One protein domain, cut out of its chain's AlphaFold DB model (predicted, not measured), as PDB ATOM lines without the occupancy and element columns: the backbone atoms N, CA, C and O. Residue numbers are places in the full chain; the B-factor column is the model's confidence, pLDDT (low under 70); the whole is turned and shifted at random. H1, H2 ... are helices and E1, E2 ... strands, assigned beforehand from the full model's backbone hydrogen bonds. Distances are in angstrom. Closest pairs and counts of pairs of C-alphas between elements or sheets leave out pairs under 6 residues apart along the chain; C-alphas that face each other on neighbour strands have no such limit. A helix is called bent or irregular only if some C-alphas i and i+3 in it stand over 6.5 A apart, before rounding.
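This is residues 24 to 86 and 97 to 104 of the 136 residues of an uncharacterized protein of Smittium mucronatum (UniProt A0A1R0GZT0). One helix, H2, lies in the middle, with a bent two-stranded hairpin, E1 and E2, packed along one side of it and a shorter helix, H1, set off on its other side, so that H1, H2 and the hairpin follow one another in a row. H1 runs back against the direction of H2 and makes one end of the longest axis, and the very short H3 sits between H2 and the hairpin in the chain. The printed part has 71 residues, with three named helices and two named strands in the order H1, H2, H3, E1, E2; the sheet has the order E1 - E2 and is antiparallel, and the class is mixed, helices and strands. The whole is compact, with a radius of gyration of the C-alphas of 12.1 A and spans of 34 by 27 by 20 A.

H1, residues 24 to 32, and H2, residues 41 to 54, are close but not clearly touching; their closest C-alphas, those of Phe 30 and Lys 47, are 7.5 A apart. They run opposite ways at a shallow tilt of 33 degrees, only just short of steep. H3, residues 60 to 63, is close to H2 but not clearly touching it, with the closest C-alphas, those of Cys 49 and Ile 63, 6.7 A apart. E1, residues 66 to 74, has 7 pairs of C-alphas within 8 A of H2, the closest being those of Lys 42 and Asp 68 at 6.2 A. E1 bends by 85 degrees at residue 69. E1 and E2, residues 77 to 82, form a hairpin of antiparallel neighbours, their directions 156 degrees apart. Within hydrogen-bond range are N 67 and O 81 at 2.8 A, and N 79 and O 72 at 2.8 A. The closest C-alphas of H2 and E2 are those of Thr 45 and Leu 80, 7.5 A apart. H1 is apart from H3, E1 and E2. In H1 and H2 every O i to N i+4 pair is within hydrogen-bond range; H3 is too short for such a pair.

H1 begins at C-alpha 24 (140.857, 149.552, 224.248) and is 12.5 A long. H2 begins at C-alpha 41 (135.643, 170.920, 233.135) and is 20.0 A long. H3 has four residues. E1 measures 17.0 A and E2 16.0 A, ending at C-alpha 82 (139.251, 178.028, 220.175).

The C-alphas of Glu 32 and Lys 86 are the two farthest apart, at 34.6 A. Residues 87 to 96 are not printed, and C-alphas 86 and 97 are 10.0 A apart across this cut. The links H2 to H3, H3 to E1 and E1 to E2 are tight, and H1 to H2 is short. The mean pLDDT of the printed part is 79.5; residues 84 to 86 and 97 to 104 are under 70.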
ATOM      1  N   SER A  24     141.456 150.192 223.068       90.62
ATOM      2  CA  SER A  24     140.857 149.552 224.248       90.62
ATOM      3  C   SER A  24     141.243 150.243 225.565       90.62
ATOM      4  O   SER A  24     140.329 150.594 226.313       90.62
ATOM      5  N   PRO A  25     142.525 150.596 225.817       92.56
ATOM      6  CA  PRO A  25     142.928 151.204 227.090       92.56
ATOM      7  C   PRO A  25     142.241 152.543 227.381       92.56
ATOM      8  O   PRO A  25     141.897 152.860 228.517       92.56
ATOM      9  N   ILE A  26     142.017 153.357 226.348       88.81
ATOM     10  CA  ILE A  26     141.386 154.671 226.511       88.81
ATOM     11  C   ILE A  26     139.862 154.557 226.640       88.81
ATOM     12  O   ILE A  26     139.247 155.349 227.355       88.81
ATOM     13  N   ILE A  27     139.251 153.544 226.020       88.19
ATOM     14  CA  ILE A  27     137.836 153.223 226.233       88.19
ATOM     15  C   ILE A  27     137.601 152.714 227.660       88.19
ATOM     16  O   ILE A  27     136.626 153.125 228.289       88.19
ATOM     17  N   GLU A  28     138.492 151.879 228.194       91.12
ATOM     18  CA  GLU A  28     138.455 151.428 229.593       91.12
ATOM     19  C   GLU A  28     138.613 152.604 230.559       91.12
ATOM     20  O   GLU A  28     137.748 152.817 231.408       91.12
ATOM     21  N   TYR A  29     139.605 153.469 230.338       89.12
ATOM     22  CA  TYR A  29     139.770 154.699 231.117       89.12
ATOM     23  C   TYR A  29     138.507 155.579 231.116       89.12
ATOM     24  O   TYR A  29     138.125 156.145 232.138       89.12
ATOM     25  N   PHE A  30     137.811 155.698 229.980       87.94
ATOM     26  CA  PHE A  30     136.558 156.457 229.910       87.94
ATOM     27  C   PHE A  30     135.382 155.799 230.625       87.94
ATOM     28  O   PHE A  30     134.471 156.527 231.024       87.94
ATOM     29  N   ARG A  31     135.387 154.469 230.765       86.00
ATOM     30  CA  ARG A  31     134.400 153.717 231.552       86.00
ATOM     31  C   ARG A  31     134.637 153.856 233.051       86.00
ATOM     32  O   ARG A  31     133.669 153.857 233.798       86.00
ATOM     33  N   GLU A  32     135.893 153.962 233.470       89.19
ATOM     34  CA  GLU A  32     136.277 154.178 234.870       89.19
ATOM     35  C   GLU A  32     136.097 155.631 235.327       89.19
ATOM     36  O   GLU A  32     135.981 155.908 236.521       89.19
ATOM     37  N   LEU A  33     136.082 156.585 234.392       85.25
ATOM     38  CA  LEU A  33     135.760 157.974 234.702       85.25
ATOM     39  C   LEU A  33     134.339 158.088 235.270       85.25
ATOM     40  O   LEU A  33     133.409 157.492 234.736       85.25
ATOM     41  N   SER A  34     134.182 158.940 236.289       78.00
ATOM     42  CA  SER A  34     132.863 159.272 236.836       78.00
ATOM     43  C   SER A  34     131.930 159.881 235.780       78.00
ATOM     44  O   SER A  34     132.364 160.297 234.695       78.00
ATOM     45  N   ASP A  35     130.646 159.957 236.127       83.94
ATOM     46  CA  ASP A  35     129.597 160.578 235.326       83.94
ATOM     47  C   ASP A  35     130.009 161.972 234.848       83.94
ATOM     48  O   ASP A  35     130.708 162.711 235.545       83.94
ATOM     49  N   ASN A  36     129.547 162.359 233.656       82.62
ATOM     50  CA  ASN A  36     129.962 163.615 233.028       82.62
ATOM     51  C   ASN A  36     129.678 164.846 233.909       82.62
ATOM     52  O   ASN A  36     130.478 165.777 233.904       82.62
ATOM     53  N   GLU A  37     128.603 164.807 234.701       77.81
ATOM     54  CA  GLU A  37     128.219 165.858 235.656       77.81
ATOM     55  C   GLU A  37     129.191 165.987 236.843       77.81
ATOM     56  O   GLU A  37     129.304 167.045 237.454       77.81
ATOM     57  N   GLN A  38     129.910 164.912 237.176       82.62
ATOM     58  CA  GLN A  38     130.873 164.875 238.282       82.62
ATOM     59  C   GLN A  38     132.309 165.157 237.819       82.62
ATOM     60  O   GLN A  38     133.215 165.337 238.638       82.62
ATOM     61  N   LEU A  39     132.554 165.173 236.508       86.50
ATOM     62  CA  LEU A  39     133.865 165.485 235.960       86.50
ATOM     63  C   LEU A  39     134.119 166.986 236.020       86.50
ATOM     64  O   LEU A  39     133.303 167.802 235.604       86.50
ATOM     65  N   ASN A  40     135.324 167.357 236.450       89.19
ATOM     66  CA  ASN A  40     135.765 168.733 236.276       89.19
ATOM     67  C   ASN A  40     135.832 169.097 234.782       89.19
ATOM     68  O   ASN A  40     136.040 168.239 233.914       89.19
ATOM     69  N   ILE A  41     135.713 170.396 234.501       88.75
ATOM     70  CA  ILE A  41     135.643 170.920 233.135       88.75
ATOM     71  C   ILE A  41     136.819 170.455 232.270       88.75
ATOM     72  O   ILE A  41     136.621 170.039 231.138       88.75
ATOM     73  N   LYS A  42     138.035 170.401 232.823       88.75
ATOM     74  CA  LYS A  42     139.242 169.995 232.096       88.75
ATOM     75  C   LYS A  42     139.194 168.532 231.642       88.75
ATOM     76  O   LYS A  42     139.553 168.213 230.505       88.75
ATOM     77  N   ARG A  43     138.739 167.624 232.513       88.75
ATOM     78  CA  ARG A  43     138.570 166.199 232.178       88.75
ATOM     79  C   ARG A  43     137.432 166.005 231.182       88.75
ATOM     80  O   ARG A  43     137.598 165.234 230.237       88.75
ATOM     81  N   LEU A  44     136.328 166.730 231.350       89.81
ATOM     82  CA  LEU A  44     135.191 166.700 230.429       89.81
ATOM     83  C   LEU A  44     135.582 167.203 229.027       89.81
ATOM     84  O   LEU A  44     135.276 166.548 228.026       89.81
ATOM     85  N   THR A  45     136.346 168.295 228.952       89.56
ATOM     86  CA  THR A  45     136.937 168.825 227.715       89.56
ATOM     87  C   THR A  45     137.845 167.807 227.056       89.56
ATOM     88  O   THR A  45     137.651 167.492 225.886       89.56
ATOM     89  N   SER A  46     138.774 167.212 227.803       89.38
ATOM     90  CA  SER A  46     139.707 166.212 227.266       89.38
ATOM     91  C   SER A  46     138.981 164.985 226.694       89.38
ATOM     92  O   SER A  46     139.273 164.564 225.573       89.38
ATOM     93  N   LYS A  47     137.987 164.453 227.422       88.88
ATOM     94  CA  LYS A  47     137.145 163.320 226.990       88.88
ATOM     95  C   LYS A  47     136.391 163.654 225.701       88.88
ATOM     96  O   LYS A  47     136.431 162.893 224.736       88.88
ATOM     97  N   THR A  48     135.773 164.834 225.651       89.25
ATOM     98  CA  THR A  48     135.021 165.307 224.478       89.25
ATOM     99  C   THR A  48     135.933 165.538 223.274       89.25
ATOM    100  O   THR A  48     135.603 165.138 222.157       89.25
ATOM    101  N   CYS A  49     137.108 166.133 223.480       88.31
ATOM    102  CA  CYS A  49     138.053 166.417 222.405       88.31
ATOM    103  C   CYS A  49     138.613 165.148 221.772       88.31
ATOM    104  O   CYS A  49     138.715 165.074 220.547       88.31
ATOM    105  N   TRP A  50     138.929 164.143 222.589       88.56
ATOM    106  CA  TRP A  50     139.379 162.847 222.096       88.56
ATOM    107  C   TRP A  50     138.302 162.173 221.236       88.56
ATOM    108  O   TRP A  50     138.591 161.758 220.116       88.56
ATOM    109  N   LEU A  51     137.046 162.153 221.701       88.88
ATOM    110  CA  LEU A  51     135.924 161.576 220.949       88.88
ATOM    111  C   LEU A  51     135.709 162.289 219.607       88.88
ATOM    112  O   LEU A  51     135.574 161.643 218.569       88.88
ATOM    113  N   LEU A  52     135.734 163.623 219.601       87.62
ATOM    114  CA  LEU A  52     135.609 164.410 218.374       87.62
ATOM    115  C   LEU A  52     136.780 164.175 217.406       87.62
ATOM    116  O   LEU A  52     136.573 164.183 216.193       87.62
ATOM    117  N   ALA A  53     137.994 163.968 217.917       84.94
ATOM    118  CA  ALA A  53     139.173 163.709 217.098       84.94
ATOM    119  C   ALA A  53     139.148 162.312 216.466       84.94
ATOM    120  O   ALA A  53     139.376 162.185 215.264       84.94
ATOM    121  N   VAL A  54     138.801 161.280 217.241       85.19
ATOM    122  CA  VAL A  54     138.674 159.895 216.748       85.19
ATOM    123  C   VAL A  54     137.578 159.778 215.691       85.19
ATOM    124  O   VAL A  54     137.763 159.099 214.685       85.19
ATOM    125  N   CYS A  55     136.477 160.511 215.857       84.06
ATOM    126  CA  CYS A  55     135.407 160.586 214.861       84.06
ATOM    127  C   CYS A  55     135.745 161.477 213.645       84.06
ATOM    128  O   CYS A  55     134.935 161.592 212.727       84.06
ATOM    129  N   GLY A  56     136.912 162.132 213.617       82.06
ATOM    130  CA  GLY A  56     137.351 162.980 212.504       82.06
ATOM    131  C   GLY A  56     136.694 164.365 212.431       82.06
ATOM    132  O   GLY A  56     136.876 165.077 211.443       82.06
ATOM    133  N   PHE A  57     135.956 164.789 213.461       79.69
ATOM    134  CA  PHE A  57     135.346 166.127 213.543       79.69
ATOM    135  C   PHE A  57     136.335 167.219 213.961       79.69
ATOM    136  O   PHE A  57     136.098 168.422 213.758       79.69
ATOM    137  N   MET A  58     137.447 166.806 214.561       81.25
ATOM    138  CA  MET A  58     138.481 167.692 215.060       81.25
ATOM    139  C   MET A  58     139.864 167.210 214.639       81.25
ATOM    140  O   MET A  58     140.195 166.036 214.766       81.25
ATOM    141  N   HIS A  59     140.678 168.130 214.125       81.75
ATOM    142  CA  HIS A  59     142.068 167.839 213.802       81.75
ATOM    143  C   HIS A  59     142.939 167.999 215.054       81.75
ATOM    144  O   HIS A  59     142.653 168.841 215.904       81.75
ATOM    145  N   SER A  60     144.050 167.267 215.141       77.94
ATOM    146  CA  SER A  60     145.014 167.393 216.248       77.94
ATOM    147  C   SER A  60     145.501 168.836 216.449       77.94
ATOM    148  O   SER A  60     145.643 169.296 217.578       77.94
ATOM    149  N   SER A  61     145.664 169.597 215.356       78.50
ATOM    150  CA  SER A  61     146.016 171.028 215.408       78.50
ATOM    151  C   SER A  61     144.988 171.900 216.121       78.50
ATOM    152  O   SER A  61     145.327 172.987 216.577       78.50
ATOM    153  N   ASP A  62     143.725 171.482 216.124       82.06
ATOM    154  CA  ASP A  62     142.634 172.245 216.719       82.06
ATOM    155  C   ASP A  62     142.557 171.970 218.227       82.06
ATOM    156  O   ASP A  62     142.247 172.890 218.972       82.06
ATOM    157  N   ILE A  63     142.940 170.766 218.683       84.00
ATOM    158  CA  ILE A  63     142.994 170.395 220.110       84.00
ATOM    159  C   ILE A  63     143.917 171.342 220.885       84.00
ATOM    160  O   ILE A  63     143.525 171.877 221.912       84.00
ATOM    161  N   HIS A  64     145.119 171.615 220.364       82.56
ATOM    162  CA  HIS A  64     146.065 172.534 221.013       82.56
ATOM    163  C   HIS A  64     145.553 173.984 221.095       82.56
ATOM    164  O   HIS A  64     146.078 174.796 221.850       82.56
ATOM    165  N   ARG A  65     144.538 174.334 220.303       83.69
ATOM    166  CA  ARG A  65     143.976 175.685 220.259       83.69
ATOM    167  C   ARG A  65     142.774 175.855 221.173       83.69
ATOM    168  O   ARG A  65     142.228 176.956 221.201       83.69
ATOM    169  N   ILE A  66     142.343 174.799 221.855       87.31
ATOM    170  CA  ILE A  66     141.244 174.874 222.809       87.31
ATOM    171  C   ILE A  66     141.729 175.594 224.064       87.31
ATOM    172  O   ILE A  66     142.767 175.257 224.627       87.31
ATOM    173  N   ASP A  67     140.969 176.603 224.475       86.12
ATOM    174  CA  ASP A  67     141.151 177.279 225.748       86.12
ATOM    175  C   ASP A  67     140.404 176.519 226.841       86.12
ATOM    176  O   ASP A  67     139.184 176.646 226.980       86.12
ATOM    177  N   ASP A  68     141.121 175.734 227.635       83.94
ATOM    178  CA  ASP A  68     140.518 175.050 228.778       83.94
ATOM    179  C   ASP A  68     139.985 176.040 229.831       83.94
ATOM    180  O   ASP A  68     139.029 175.711 230.529       83.94
ATOM    181  N   ALA A  69     140.566 177.242 229.947       85.94
ATOM    182  CA  ALA A  69     140.166 178.234 230.944       85.94
ATOM    183  C   ALA A  69     138.887 178.983 230.545       85.94
ATOM    184  O   ALA A  69     138.110 179.376 231.413       85.94
ATOM    185  N   GLN A  70     138.652 179.164 229.242       84.88
ATOM    186  CA  GLN A  70     137.417 179.774 228.724       84.88
ATOM    187  C   GLN A  70     136.339 178.746 228.353       84.88
ATOM    188  O   GLN A  70     135.203 179.117 228.049       84.88
ATOM    189  N   THR A  71     136.669 177.456 228.372       87.44
ATOM    190  CA  THR A  71     135.695 176.388 228.159       87.44
ATOM    191  C   THR A  71     134.748 176.300 229.351       87.44
ATOM    192  O   THR A  71     135.167 176.279 230.504       87.44
ATOM    193  N   THR A  72     133.448 176.253 229.075       90.00
ATOM    194  CA  THR A  72     132.399 176.277 230.103       90.00
ATOM    195  C   THR A  72     131.304 175.272 229.789       90.00
ATOM    196  O   THR A  72     131.139 174.856 228.642       90.00
ATOM    197  N   THR A  73     130.538 174.888 230.807       88.00
ATOM    198  CA  THR A  73     129.313 174.101 230.631       88.00
ATOM    199  C   THR A  73     128.123 175.001 230.909       88.00
ATOM    200  O   THR A  73     128.090 175.676 231.934       88.00
ATOM    201  N   ILE A  74     127.163 175.037 229.988       85.50
ATOM    202  CA  ILE A  74     125.927 175.818 230.113       85.50
ATOM    203  C   ILE A  74     124.772 174.889 229.751       85.50
ATOM    204  O   ILE A  74     124.776 174.336 228.653       85.50
ATOM    205  N   ASP A  75     123.835 174.683 230.678       84.50
ATOM    206  CA  ASP A  75     122.642 173.837 230.504       84.50
ATOM    207  C   ASP A  75     122.955 172.432 229.958       84.50
ATOM    208  O   ASP A  75     122.367 171.970 228.980       84.50
ATOM    209  N   GLY A  76     123.961 171.767 230.539       81.75
ATOM    210  CA  GLY A  76     124.395 170.446 230.076       81.75
ATOM    211  C   GLY A  76     124.957 170.458 228.651       81.75
ATOM    212  O   GLY A  76     124.859 169.461 227.944       81.75
ATOM    213  N   THR A  77     125.512 171.586 228.194       82.31
ATOM    214  CA  THR A  77     126.233 171.720 226.920       82.31
ATOM    215  C   THR A  77     127.644 172.241 227.166       82.31
ATOM    216  O   THR A  77     127.824 173.317 227.736       82.31
ATOM    217  N   LEU A  78     128.649 171.507 226.686       88.75
ATOM    218  CA  LEU A  78     130.048 171.920 226.760       88.75
ATOM    219  C   LEU A  78     130.386 172.901 225.625       88.75
ATOM    220  O   LEU A  78     130.342 172.547 224.444       88.75
ATOM    221  N   LYS A  79     130.761 174.130 225.975       89.00
ATOM    222  CA  LYS A  79     131.184 175.175 225.035       89.00
ATOM    223  C   LYS A  79     132.705 175.237 224.955       89.00
ATOM    224  O   LYS A  79     133.347 175.816 225.826       89.00
ATOM    225  N   LEU A  80     133.262 174.670 223.888       87.19
ATOM    226  CA  LEU A  80     134.696 174.714 223.595       87.19
ATOM    227  C   LEU A  80     135.078 176.055 222.954       87.19
ATOM    228  O   LEU A  80     134.514 176.441 221.926       87.19
ATOM    229  N   VAL A  81     136.065 176.745 223.526       85.25
ATOM    230  CA  VAL A  81     136.603 178.006 222.987       85.25
ATOM    231  C   VAL A  81     137.905 177.729 222.241       85.25
ATOM    232  O   VAL A  81     138.783 177.068 222.776       85.25
ATOM    233  N   ILE A  82     138.048 178.223 221.005       83.88
ATOM    234  CA  ILE A  82     139.251 178.028 220.175       83.88
ATOM    235  C   ILE A  82     139.988 179.371 220.029       83.88
ATOM    236  O   ILE A  82     139.500 180.269 219.345       83.88
ATOM    237  N   VAL A  83     141.180 179.504 220.620       77.62
ATOM    238  CA  VAL A  83     141.923 180.782 220.773       77.62
ATOM    239  C   VAL A  83     142.581 181.274 219.481       77.62
ATOM    240  O   VAL A  83     143.046 182.406 219.399       77.62
ATOM    241  N   ALA A  84     142.615 180.472 218.418       68.12
ATOM    242  CA  ALA A  84     143.249 180.894 217.174       68.12
ATOM    243  C   ALA A  84     142.498 180.381 215.936       68.12
ATOM    244  O   ALA A  84     142.390 179.167 215.741       68.12
ATOM    245  N   PRO A  85     142.057 181.266 215.020       54.62
ATOM    246  CA  PRO A  85     141.553 180.869 213.708       54.62
ATOM    247  C   PRO A  85     142.636 180.138 212.905       54.62
ATOM    248  O   PRO A  85     143.831 180.441 213.004       54.62
ATOM    249  N   LYS A  86     142.269 179.117 212.123       56.94
ATOM    250  CA  LYS A  86     143.213 178.456 211.196       56.94
ATOM    251  C   LYS A  86     143.724 179.498 210.194       56.94
ATOM    252  O   LYS A  86     142.952 180.344 209.748       56.94
ATOM    253  N   LEU A  97     134.620 179.689 214.099       41.12
ATOM    254  CA  LEU A  97     133.698 178.611 214.381       41.12
ATOM    255  C   LEU A  97     133.767 178.424 215.892       41.12
ATOM    256  O   LEU A  97     134.654 177.739 216.401       41.12
ATOM    257  N   VAL A  98     132.830 179.038 216.609       39.59
ATOM    258  CA  VAL A  98     132.358 178.473 217.867       39.59
ATOM    259  C   VAL A  98     131.748 177.136 217.464       39.59
ATOM    260  O   VAL A  98     130.598 177.058 217.034       39.59
ATOM    261  N   LYS A  99     132.565 176.078 217.470       43.44
ATOM    262  CA  LYS A  99     132.076 174.707 217.361       43.44
ATOM    263  C   LYS A  99     131.318 174.434 218.658       43.44
ATOM    264  O   LYS A  99     131.881 173.883 219.595       43.44
ATOM    265  N   SER A 100     130.048 174.836 218.720       38.25
ATOM    266  CA  SER A 100     129.103 174.204 219.638       38.25
ATOM    267  C   SER A 100     128.993 172.753 219.192       38.25
ATOM    268  O   SER A 100     128.306 172.442 218.219       38.25
ATOM    269  N   ALA A 101     129.739 171.871 219.850       40.72
ATOM    270  CA  ALA A 101     129.471 170.451 219.765       40.72
ATOM    271  C   ALA A 101     128.150 170.221 220.506       40.72
ATOM    272  O   ALA A 101     128.049 170.422 221.714       40.72
ATOM    273  N   ALA A 102     127.124 169.907 219.722       36.47
ATOM    274  CA  ALA A 102     125.773 169.647 220.173       36.47
ATOM    275  C   ALA A 102     125.724 168.530 221.228       36.47
ATOM    276  O   ALA A 102     126.446 167.539 221.139       36.47
ATOM    277  N   THR A 103     124.824 168.721 222.191       35.94
ATOM    278  CA  THR A 103     124.108 167.737 223.011       35.94
ATOM    279  C   THR A 103     124.400 166.263 222.677       35.94
ATOM    280  O   THR A 103     123.666 165.620 221.933       35.94
ATOM    281  N   LEU A 104     125.443 165.694 223.285       43.53
ATOM    282  CA  LEU A 104     125.574 164.239 223.489       43.53
ATOM    283  C   LEU A 104     125.346 163.853 224.956       43.53
ATOM    284  O   LEU A 104     125.556 162.709 225.349       43.53
TER     285      LEU A 104